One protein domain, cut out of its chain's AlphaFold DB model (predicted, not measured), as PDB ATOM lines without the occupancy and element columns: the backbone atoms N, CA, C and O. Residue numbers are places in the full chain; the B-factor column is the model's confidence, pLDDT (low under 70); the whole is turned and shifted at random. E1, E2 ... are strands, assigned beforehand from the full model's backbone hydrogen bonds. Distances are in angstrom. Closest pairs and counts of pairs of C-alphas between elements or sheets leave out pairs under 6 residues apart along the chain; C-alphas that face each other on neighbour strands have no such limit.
ATOM      1  N   LEU A  11     -27.565 -44.578  -0.514       93.00
ATOM      2  CA  LEU A  11     -28.646 -43.631  -0.273       93.00
ATOM      3  C   LEU A  11     -28.592 -42.539  -1.341       93.00
ATOM      4  O   LEU A  11     -27.525 -42.196  -1.852       93.00
ATOM      5  N   TRP A  12     -29.743 -41.977  -1.672       95.00
ATOM      6  CA  TRP A  12     -29.841 -40.734  -2.418       95.00
ATOM      7  C   TRP A  12     -30.053 -39.595  -1.437       95.00
ATOM      8  O   TRP A  12     -30.952 -39.657  -0.603       95.00
ATOM      9  N   LEU A  13     -29.205 -38.579  -1.551       96.19
ATOM     10  CA  LEU A  13     -29.314 -37.315  -0.844       96.19
ATOM     11  C   LEU A  13     -29.746 -36.248  -1.846       96.19
ATOM     12  O   LEU A  13     -29.052 -36.004  -2.837       96.19
ATOM     13  N   GLU A  14     -30.871 -35.604  -1.570       97.31
ATOM     14  CA  GLU A  14     -31.373 -34.466  -2.327       97.31
ATOM     15  C   GLU A  14     -31.481 -33.249  -1.417       97.31
ATOM     16  O   GLU A  14     -32.157 -33.271  -0.385       97.31
ATOM     17  N   VAL A  15     -30.838 -32.161  -1.827       97.56
ATOM     18  CA  VAL A  15     -30.852 -30.888  -1.104       97.56
ATOM     19  C   VAL A  15     -31.259 -29.782  -2.053       97.56
ATOM     20  O   VAL A  15     -30.737 -29.683  -3.165       97.56
ATOM     21  N   ARG A  16     -32.176 -28.921  -1.618       97.75
ATOM     22  CA  ARG A  16     -32.553 -27.729  -2.371       97.75
ATOM     23  C   ARG A  16     -31.743 -26.535  -1.889       97.75
ATOM     24  O   ARG A  16     -31.792 -26.175  -0.719       97.75
ATOM     25  N   CYS A  17     -31.026 -25.894  -2.804       97.31
ATOM     26  CA  CYS A  17     -30.264 -24.688  -2.507       97.31
ATOM     27  C   CYS A  17     -31.189 -23.524  -2.136       97.31
ATOM     28  O   CYS A  17     -32.150 -23.231  -2.851       97.31
ATOM     29  N   GLU A  18     -30.869 -22.811  -1.060       96.31
ATOM     30  CA  GLU A  18     -31.642 -21.643  -0.628       96.31
ATOM     31  C   GLU A  18     -31.520 -20.481  -1.629       96.31
ATOM     32  O   GLU A  18     -32.501 -19.805  -1.929       96.31
ATOM     33  N   ARG A  19     -30.336 -20.309  -2.233       95.19
ATOM     34  CA  ARG A  19     -30.020 -19.185  -3.131       95.19
ATOM     35  C   ARG A  19     -30.686 -19.280  -4.505       95.19
ATOM     36  O   ARG A  19     -31.228 -18.292  -4.987       95.19
ATOM     37  N   CYS A  20     -30.584 -20.427  -5.182       96.12
ATOM     38  CA  CYS A  20     -31.058 -20.591  -6.568       96.12
ATOM     39  C   CYS A  20     -32.180 -21.625  -6.732       96.12
ATOM     40  O   CYS A  20     -32.642 -21.839  -7.854       96.12
ATOM     41  N   ARG A  21     -32.600 -22.279  -5.639       96.81
ATOM     42  CA  ARG A  21     -33.652 -23.313  -5.604       96.81
ATOM     43  C   ARG A  21     -33.374 -24.558  -6.460       96.81
ATOM     44  O   ARG A  21     -34.273 -25.374  -6.648       96.81
ATOM     45  N   GLU A  22     -32.143 -24.740  -6.945       97.00
ATOM     46  CA  GLU A  22     -31.686 -25.986  -7.572       97.00
ATOM     47  C   GLU A  22     -31.798 -27.151  -6.584       97.00
ATOM     48  O   GLU A  22     -31.437 -26.995  -5.418       97.00
ATOM     49  N   ILE A  23     -32.271 -28.306  -7.055       96.94
ATOM     50  CA  ILE A  23     -32.213 -29.561  -6.302       96.94
ATOM     51  C   ILE A  23     -30.940 -30.290  -6.723       96.94
ATOM     52  O   ILE A  23     -30.812 -30.713  -7.871       96.94
ATOM     53  N   ILE A  24     -30.005 -30.412  -5.789       95.94
ATOM     54  CA  ILE A  24     -28.743 -31.123  -5.963       95.94
ATOM     55  C   ILE A  24     -28.966 -32.547  -5.465       95.94
ATOM     56  O   ILE A  24     -29.218 -32.754  -4.278       95.94
ATOM     57  N   ARG A  25     -28.883 -33.520  -6.375       95.25
ATOM     58  CA  ARG A  25     -28.996 -34.947  -6.062       95.25
ATOM     59  C   ARG A  25     -27.622 -35.596  -6.117       95.25
ATOM     60  O   ARG A  25     -26.927 -35.492  -7.124       95.25
ATOM     61  N   THR A  26     -27.252 -36.309  -5.061       94.62
ATOM     62  CA  THR A  26     -26.007 -37.076  -5.005       94.62
ATOM     63  C   THR A  26     -26.233 -38.449  -4.393       94.62
ATOM     64  O   THR A  26     -27.152 -38.657  -3.598       94.62
ATOM     65  N   ARG A  27     -25.383 -39.399  -4.774       94.19
ATOM     66  CA  ARG A  27     -25.343 -40.732  -4.178       94.19
ATOM     67  C   ARG A  27     -24.460 -40.687  -2.937       94.19
ATOM     68  O   ARG A  27     -23.409 -40.059  -2.971       94.19
ATOM     69  N   VAL A  28     -24.886 -41.349  -1.873       94.69
ATOM     70  CA  VAL A  28     -24.114 -41.588  -0.652       94.69
ATOM     71  C   VAL A  28     -23.818 -43.082  -0.577       94.69
ATOM     72  O   VAL A  28     -24.746 -43.887  -0.489       94.69
ATOM     73  N   ASP A  29     -22.547 -43.464  -0.639       92.31
ATOM     74  CA  ASP A  29     -22.118 -44.844  -0.422       92.31
ATOM     75  C   ASP A  29     -22.074 -45.146   1.078       92.31
ATOM     76  O   ASP A  29     -21.234 -44.634   1.823       92.31
ATOM     77  N   THR A  30     -22.978 -46.006   1.539       90.50
ATOM     78  CA  THR A  30     -23.159 -46.265   2.971       90.50
ATOM     79  C   THR A  30     -21.985 -47.003   3.606       90.50
ATOM     80  O   THR A  30     -21.936 -47.109   4.827       90.50
ATOM     81  N   ARG A  31     -21.069 -47.566   2.805       89.25
ATOM     82  CA  ARG A  31     -19.893 -48.305   3.293       89.25
ATOM     83  C   ARG A  31     -18.705 -47.388   3.559       89.25
ATOM     84  O   ARG A  31     -17.848 -47.752   4.358       89.25
ATOM     85  N   TYR A  32     -18.645 -46.247   2.876       92.62
ATOM     86  CA  TYR A  32     -17.472 -45.370   2.886       92.62
ATOM     87  C   TYR A  32     -17.774 -43.952   3.363       92.62
ATOM     88  O   TYR A  32     -16.894 -43.306   3.923       92.62
ATOM     89  N   GLU A  33     -18.997 -43.462   3.156       94.06
ATOM     90  CA  GLU A  33     -19.368 -42.083   3.488       94.06
ATOM     91  C   GLU A  33     -20.053 -41.952   4.852       94.06
ATOM     92  O   GLU A  33     -20.128 -40.852   5.392       94.06
ATOM     93  N   LEU A  34     -20.537 -43.058   5.429       94.31
ATOM     94  CA  LEU A  34     -21.131 -43.065   6.763       94.31
ATOM     95  C   LEU A  34     -20.104 -43.493   7.803       94.31
ATOM     96  O   LEU A  34     -19.522 -44.576   7.708       94.31
ATOM     97  N   ARG A  35     -19.931 -42.675   8.841       95.25
ATOM     98  CA  ARG A  35     -19.138 -43.042  10.017       95.25
ATOM     99  C   ARG A  35     -20.046 -43.644  11.079       95.25
ATOM    100  O   ARG A  35     -21.162 -43.179  11.276       95.25
ATOM    101  N   GLN A  36     -19.583 -44.685  11.758       94.38
ATOM    102  CA  GLN A  36     -20.270 -45.204  12.938       94.38
ATOM    103  C   GLN A  36     -19.908 -44.348  14.150       94.38
ATOM    104  O   GLN A  36     -18.731 -44.060  14.355       94.38
ATOM    105  N   ASP A  37     -20.912 -43.980  14.936       95.44
ATOM    106  CA  ASP A  37     -20.742 -43.241  16.185       95.44
ATOM    107  C   ASP A  37     -21.769 -43.709  17.231       95.44
ATOM    108  O   ASP A  37     -22.633 -44.543  16.931       95.44
ATOM    109  N   VAL A  38     -21.668 -43.207  18.460       93.62
ATOM    110  CA  VAL A  38     -22.604 -43.490  19.552       93.62
ATOM    111  C   VAL A  38     -23.078 -42.181  20.172       93.62
ATOM    112  O   VAL A  38     -22.339 -41.521  20.894       93.62
ATOM    113  N   GLU A  39     -24.349 -41.854  19.962       89.00
ATOM    114  CA  GLU A  39     -24.995 -40.663  20.518       89.00
ATOM    115  C   GLU A  39     -25.987 -41.088  21.603       89.00
ATOM    116  O   GLU A  39     -26.846 -41.941  21.380       89.00
ATOM    117  N   ASN A  40     -25.866 -40.523  22.810       89.31
ATOM    118  CA  ASN A  40     -26.717 -40.860  23.966       89.31
ATOM    119  C   ASN A  40     -26.813 -42.374  24.270       89.31
ATOM    120  O   ASN A  40     -27.838 -42.862  24.745       89.31
ATOM    121  N   GLY A  41     -25.744 -43.129  23.997       90.06
ATOM    122  CA  GLY A  41     -25.698 -44.581  24.207       90.06
ATOM    123  C   GLY A  41     -26.376 -45.416  23.113       90.06
ATOM    124  O   GLY A  41     -26.507 -46.627  23.282       90.06
ATOM    125  N   GLN A  42     -26.792 -44.803  22.001       91.25
ATOM    126  CA  GLN A  42     -27.354 -45.491  20.841       91.25
ATOM    127  C   GLN A  42     -26.387 -45.428  19.658       91.25
ATOM    128  O   GLN A  42     -25.796 -44.386  19.386       91.25
ATOM    129  N   GLU A  43     -26.235 -46.542  18.940       94.94
ATOM    130  CA  GLU A  43     -25.449 -46.557  17.708       94.94
ATOM    131  C   GLU A  43     -26.118 -45.696  16.636       94.94
ATOM    132  O   GLU A  43     -27.292 -45.885  16.306       94.94
ATOM    133  N   VAL A  44     -25.340 -44.791  16.054       96.50
ATOM    134  CA  VAL A  44     -25.760 -43.930  14.953       96.50
ATOM    135  C   VAL A  44     -24.770 -44.014  13.797       96.50
ATOM    136  O   VAL A  44     -23.628 -44.475  13.912       96.50
ATOM    137  N   ARG A  45     -25.240 -43.598  12.630       95.94
ATOM    138  CA  ARG A  45     -24.465 -43.446  11.405       95.94
ATOM    139  C   ARG A  45     -24.439 -41.962  11.062       95.94
ATOM    140  O   ARG A  45     -25.481 -41.372  10.800       95.94
ATOM    141  N   VAL A  46     -23.259 -41.364  11.080       96.94
ATOM    142  CA  VAL A  46     -23.055 -39.939  10.815       96.94
ATOM    143  C   VAL A  46     -22.688 -39.749   9.349       96.94
ATOM    144  O   VAL A  46     -21.756 -40.388   8.854       96.94
ATOM    145  N   LEU A  47     -23.416 -38.870   8.668       97.19
ATOM    146  CA  LEU A  47     -23.110 -38.382   7.327       97.19
ATOM    147  C   LEU A  47     -22.641 -36.931   7.422       97.19
ATOM    148  O   LEU A  47     -23.403 -36.081   7.867       97.19
ATOM    149  N   ASP A  48     -21.438 -36.658   6.926       97.00
ATOM    150  CA  ASP A  48     -20.940 -35.304   6.665       97.00
ATOM    151  C   ASP A  48     -20.627 -35.193   5.180       97.00
ATOM    152  O   ASP A  48     -19.739 -35.888   4.678       97.00
ATOM    153  N   LYS A  49     -21.368 -34.351   4.461       96.31
ATOM    154  CA  LYS A  49     -21.224 -34.240   3.010       96.31
ATOM    155  C   LYS A  49     -21.314 -32.803   2.528       96.31
ATOM    156  O   LYS A  49     -22.310 -32.120   2.754       96.31
ATOM    157  N   ASP A  50     -20.297 -32.399   1.777       97.38
ATOM    158  CA  ASP A  50     -20.296 -31.146   1.034       97.38
ATOM    159  C   ASP A  50     -20.934 -31.335  -0.344       97.38
ATOM    160  O   ASP A  50     -20.655 -32.300  -1.063       97.38
ATOM    161  N   LEU A  51     -21.790 -30.390  -0.726       95.88
ATOM    162  CA  LEU A  51     -22.465 -30.353  -2.016       95.88
ATOM    163  C   LEU A  51     -22.152 -29.033  -2.710       95.88
ATOM    164  O   LEU A  51     -22.410 -27.960  -2.170       95.88
ATOM    165  N   LEU A  52     -21.644 -29.109  -3.935       96.12
ATOM    166  CA  LEU A  52     -21.444 -27.937  -4.778       96.12
ATOM    167  C   LEU A  52     -22.568 -27.856  -5.814       96.12
ATOM    168  O   LEU A  52     -22.706 -28.743  -6.656       96.12
ATOM    169  N   GLY A  53     -23.375 -26.797  -5.746       92.06
ATOM    170  CA  GLY A  53     -24.436 -26.559  -6.727       92.06
ATOM    171  C   GLY A  53     -23.880 -26.272  -8.121       92.06
ATOM    172  O   GLY A  53     -22.814 -25.672  -8.260       92.06
ATOM    173  N   THR A  54     -24.614 -26.648  -9.168       93.12
ATOM    174  CA  THR A  54     -24.141 -26.479 -10.553       93.12
ATOM    175  C   THR A  54     -24.554 -25.147 -11.173       93.12
ATOM    176  O   THR A  54     -23.860 -24.634 -12.047       93.12
ATOM    177  N   ARG A  55     -25.663 -24.544 -10.718       92.19
ATOM    178  CA  ARG A  55     -26.176 -23.278 -11.270       92.19
ATOM    179  C   ARG A  55     -25.544 -22.040 -10.656       92.19
ATOM    180  O   ARG A  55     -25.294 -21.069 -11.359       92.19
ATOM    181  N   CYS A  56     -25.359 -22.029  -9.337       91.25
ATOM    182  CA  CYS A  56     -24.882 -20.848  -8.610       91.25
ATOM    183  C   CYS A  56     -23.563 -21.076  -7.866       91.25
ATOM    184  O   CYS A  56     -23.099 -20.152  -7.193       91.25
ATOM    185  N   PHE A  57     -22.992 -22.285  -7.979       93.56
ATOM    186  CA  PHE A  57     -21.745 -22.700  -7.329       93.56
ATOM    187  C   PHE A  57     -21.732 -22.449  -5.816       93.56
ATOM    188  O   PHE A  57     -20.684 -22.214  -5.223       93.56
ATOM    189  N   ALA A  58     -22.910 -22.467  -5.183       93.12
ATOM    190  CA  ALA A  58     -23.008 -22.403  -3.736       93.12
ATOM    191  C   ALA A  58     -22.492 -23.716  -3.141       93.12
ATOM    192  O   ALA A  58     -22.882 -24.794  -3.597       93.12
ATOM    193  N   LEU A  59     -21.632 -23.598  -2.131       95.75
ATOM    194  CA  LEU A  59     -21.211 -24.713  -1.297       95.75
ATOM    195  C   LEU A  59     -22.236 -24.894  -0.178       95.75
ATOM    196  O   LEU A  59     -22.512 -23.958   0.572       95.75
ATOM    197  N   LEU A  60     -22.815 -26.082  -0.108       96.50
ATOM    198  CA  LEU A  60     -23.741 -26.499   0.929       96.50
ATOM    199  C   LEU A  60     -23.078 -27.596   1.749       96.50
ATOM    200  O   LEU A  60     -22.304 -28.388   1.214       96.50
ATOM    201  N   HIS A  61     -23.441 -27.671   3.021       97.75
ATOM    202  CA  HIS A  61     -22.965 -28.715   3.917       97.75
ATOM    203  C   HIS A  61     -24.152 -29.453   4.518       97.75
ATOM    204  O   HIS A  61     -25.101 -28.818   4.982       97.75
ATOM    205  N   VAL A  62     -24.098 -30.779   4.508       97.94
ATOM    206  CA  VAL A  62     -25.107 -31.653   5.101       97.94
ATOM    207  C   VAL A  62     -24.458 -32.448   6.214       97.94
ATOM    208  O   VAL A  62     -23.546 -33.231   5.960       97.94
ATOM    209  N   HIS A  63     -24.992 -32.281   7.416       97.94
ATOM    210  CA  HIS A  63     -24.717 -33.133   8.557       97.94
ATOM    211  C   HIS A  63     -25.992 -33.905   8.897       97.94
ATOM    212  O   HIS A  63     -27.044 -33.294   9.091       97.94
ATOM    213  N   ALA A  64     -25.946 -35.231   8.947       97.12
ATOM    214  CA  ALA A  64     -27.109 -36.036   9.310       97.12
ATOM    215  C   ALA A  64     -26.735 -37.199  10.224       97.12
ATOM    216  O   ALA A  64     -25.729 -37.874  10.009       97.12
ATOM    217  N   LEU A  65     -27.597 -37.453  11.208       96.56
ATOM    218  CA  LEU A  65     -27.559 -38.652  12.029       96.56
ATOM    219  C   LEU A  65     -28.620 -39.618  11.520       96.56
ATOM    220  O   LEU A  65     -29.800 -39.282  11.396       96.56
ATOM    221  N   LEU A  66     -28.185 -40.832  11.232       95.50
ATOM    222  CA  LEU A  66     -29.008 -41.920  10.742       95.50
ATOM    223  C   LEU A  66     -29.005 -43.044  11.780       95.50
ATOM    224  O   LEU A  66     -27.992 -43.308  12.429       95.50
ATOM    225  N   ALA A  67     -30.126 -43.734  11.922       94.12
ATOM    226  CA  ALA A  67     -30.196 -44.966  12.693       94.12
ATOM    227  C   ALA A  67     -29.489 -46.119  11.946       94.12
ATOM    228  O   ALA A  67     -29.157 -45.991  10.761       94.12
ATOM    229  N   PRO A  68     -29.263 -47.278  12.596       91.44
ATOM    230  CA  PRO A  68     -28.634 -48.433  11.951       91.44
ATOM    231  C   PRO A  68     -29.382 -48.951  10.710       91.44
ATOM    232  O   PRO A  68     -28.763 -49.531   9.819       91.44
ATOM    233  N   ASP A  69     -30.695 -48.720  10.627       91.62
ATOM    234  CA  ASP A  69     -31.544 -49.046   9.475       91.62
ATOM    235  C   ASP A  69     -31.522 -47.977   8.363       91.62
ATOM    236  O   ASP A  69     -32.186 -48.137   7.337       91.62
ATOM    237  N   LEU A  70     -30.707 -46.929   8.533       91.75
ATOM    238  CA  LEU A  70     -30.565 -45.769   7.651       91.75
ATOM    239  C   LEU A  70     -31.784 -44.833   7.627       91.75
ATOM    240  O   LEU A  70     -31.908 -44.021   6.707       91.75
ATOM    241  N   SER A  71     -32.668 -44.907   8.625       92.69
ATOM    242  CA  SER A  71     -33.682 -43.872   8.841       92.69
ATOM    243  C   SER A  71     -33.051 -42.590   9.400       92.69
ATOM    244  O   SER A  71     -32.097 -42.639  10.177       92.69
ATOM    245  N   VAL A  72     -33.547 -41.422   8.981       95.06
ATOM    246  CA  VAL A  72     -33.024 -40.117   9.422       95.06
ATOM    247  C   VAL A  72     -33.505 -39.823  10.840       95.06
ATOM    248  O   VAL A  72     -34.700 -39.637  11.057       95.06
ATOM    249  N   LEU A  73     -32.573 -39.747  11.791       94.94
ATOM    250  CA  LEU A  73     -32.837 -39.338  13.173       94.94
ATOM    251  C   LEU A  73     -32.796 -37.815  13.307       94.94
ATOM    252  O   LEU A  73     -33.679 -37.210  13.911       94.94
ATOM    253  N   SER A  74     -31.776 -37.190  12.722       95.81
ATOM    254  CA  SER A  74     -31.627 -35.738  12.680       95.81
ATOM    255  C   SER A  74     -30.851 -35.311  11.439       95.81
ATOM    256  O   SER A  74     -30.115 -36.094  10.836       95.81
ATOM    257  N   HIS A  75     -31.033 -34.059  11.030       96.75
ATOM    258  CA  HIS A  75     -30.261 -33.466   9.950       96.75
ATOM    259  C   HIS A  75     -30.105 -31.964  10.158       96.75
ATOM    260  O   HIS A  75     -30.973 -31.296  10.722       96.75
ATOM    261  N   GLN A  76     -29.010 -31.437   9.638       97.56
ATOM    262  CA  GLN A  76     -28.737 -30.023   9.516       97.56
ATOM    263  C   GLN A  76     -28.151 -29.775   8.131       97.56
ATOM    264  O   GLN A  76     -27.232 -30.464   7.691       97.56
ATOM    265  N   VAL A  77     -28.703 -28.786   7.439       97.56
ATOM    266  CA  VAL A  77     -28.211 -28.360   6.132       97.56
ATOM    267  C   VAL A  77     -27.847 -26.887   6.213       97.56
ATOM    268  O   VAL A  77     -28.671 -26.058   6.590       97.56
ATOM    269  N   THR A  78     -26.615 -26.561   5.843       97.75
ATOM    270  CA  THR A  78     -26.142 -25.182   5.708       97.75
ATOM    271  C   THR A  78     -26.216 -24.774   4.239       97.75
ATOM    272  O   THR A  78     -25.681 -25.468   3.375       97.75
ATOM    273  N   GLY A  79     -26.870 -23.644   3.948       95.31
ATOM    274  CA  GLY A  79     -27.020 -23.105   2.585       95.31
ATOM    275  C   GLY A  79     -28.151 -23.730   1.753       95.31
ATOM    276  O   GLY A  79     -28.246 -23.489   0.542       95.31
ATOM    277  N   GLY A  80     -29.013 -24.534   2.376       95.44
ATOM    278  CA  GLY A  80     -30.141 -25.185   1.719       95.44
ATOM    279  C   GLY A  80     -31.065 -25.919   2.683       95.44
ATOM    280  O   GLY A  80     -30.922 -25.829   3.897       95.44
ATOM    281  N   GLU A  81     -32.003 -26.667   2.114       97.19
ATOM    282  CA  GLU A  81     -32.985 -27.480   2.834       97.19
ATOM    283  C   GLU A  81     -32.935 -28.931   2.347       97.19
ATOM    284  O   GLU A  81     -32.815 -29.191   1.144       97.19
ATOM    285  N   LEU A  82     -33.018 -29.886   3.278       97.25
ATOM    286  CA  LEU A  82     -33.092 -31.303   2.935       97.25
ATOM    287  C   LEU A  82     -34.426 -31.587   2.231       97.25
ATOM    288  O   LEU A  82     -35.488 -31.262   2.756       97.25
ATOM    289  N   VAL A  83     -34.371 -32.198   1.048       97.00
ATOM    290  CA  VAL A  83     -35.561 -32.637   0.303       97.00
ATOM    291  C   VAL A  83     -35.828 -34.110   0.575       97.00
ATOM    292  O   VAL A  83     -36.944 -34.480   0.935       97.00
ATOM    293  N   SER A  84     -34.806 -34.950   0.411       95.81
ATOM    294  CA  SER A  84     -34.895 -36.381   0.676       95.81
ATOM    295  C   SER A  84     -33.530 -36.957   1.057       95.81
ATOM    296  O   SER A  84     -32.484 -36.498   0.593       95.81
ATOM    297  N   LEU A  85     -33.540 -37.957   1.938       95.25
ATOM    298  CA  LEU A  85     -32.384 -38.791   2.250       95.25
ATOM    299  C   LEU A  85     -32.879 -40.210   2.511       95.25
ATOM    300  O   LEU A  85     -33.558 -40.457   3.505       95.25
ATOM    301  N   GLY A  86     -32.585 -41.132   1.599       92.06
ATOM    302  CA  GLY A  86     -33.111 -42.490   1.695       92.06
ATOM    303  C   GLY A  86     -32.654 -43.405   0.569       92.06
ATOM    304  O   GLY A  86     -31.970 -42.984  -0.362       92.06
ATOM    305  N   ARG A  87     -33.023 -44.685   0.655       84.75
ATOM    306  CA  ARG A  87     -32.791 -45.639  -0.437       84.75
ATOM    307  C   ARG A  87     -33.608 -45.208  -1.655       84.75
ATOM    308  O   ARG A  87     -34.744 -44.766  -1.510       84.75
ATOM    309  N   GLY A  88     -33.017 -45.318  -2.841       67.56
ATOM    310  CA  GLY A  88     -33.757 -45.095  -4.079       67.56
ATOM    311  C   GLY A  88     -34.803 -46.183  -4.231       67.56
ATOM    312  O   GLY A  88     -34.460 -47.358  -4.168       67.56
TER     313      GLY A  88
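What this domain is: This is residues 11 to 88 of the 89 residues of an uncharacterized protein of Armatimonadetes bacterium RBG_16_67_12 (UniProt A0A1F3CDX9). Two twisted antiparallel sheets lie partly face to face as a sandwich, with their strands crossed at 48 degrees. The larger sheet, E3 E4 E5 E6, curls along the long axis, and its edge strand E3 lies toward one end, beyond the smaller sheet E2 E1 E7. The printed part has 78 residues, with seven named strands from E1 to E7 along the chain and no named helix; it is all strand. The orders are E3, E4, E5, E6 and E2, E1, E7, both antiparallel. The whole is compact, with a radius of gyration of the C-alphas of 12.6 A, yet elongated in outline, spanning 40 by 23 by 17 A.

Where its parts are: In the larger sheet, E3 is residues 34 to 39, 14.5 A from first to last C-alpha. E4, the longest strand, is residues 42 to 52, 31.6 A, from C-alpha 42 at (-27.354, -45.491, 20.841). E5 is residues 59 to 66, 22.4 A, and E6 is residues 72 to 78, 16.9 A. In the smaller sheet, E1 is residues 11 to 17, 19.1 A, beginning with C-alpha 11 at (-28.646, -43.631, -0.273). E2 is residues 23 to 29, 19.2 A. E7 is residues 80 to 86, 17.6 A, ending with C-alpha 86 at (-33.111, -42.490, 1.695).

How they stand to each other: E3 E4 E5 E6 form a meander, each strand the antiparallel neighbour of the one before, and the sheet is strongly twisted. E4 and E5 are a hairpin at 165 degrees, with N 47 and O 64 within hydrogen-bond range at 2.9 A. The hairpin E3 and E4 has N 37 and O 44 at 2.9 A, and the hairpin E5 and E6 has N 63 and O 76 at 2.9 A. In the other sheet, the hairpin E1 and E2 has N 13 and O 26 at 2.9 A, and E1 and E7, antiparallel, have N 14 and O 84 at 2.8 A. Between the sheets, the closest C-alphas of E6 and E7 are those of Val 72 and Leu 85, 7.3 A apart, and those of E5 and E7 are Leu 60 and Gly 80, 6.6 A apart. E1 and E4 are near each other. E3 is apart from E1 and E7, and E2 and E3 meet only through their link.

The domain as a whole: The two C-alphas farthest apart, those of Gly 41 and Arg 55, are 41.4 A from each other. The printed part has no cut. No link is long; E4 to E5 is short and the others are tight. Mean pLDDT of the printed part is 94.5, and residue 88 alone is under 70.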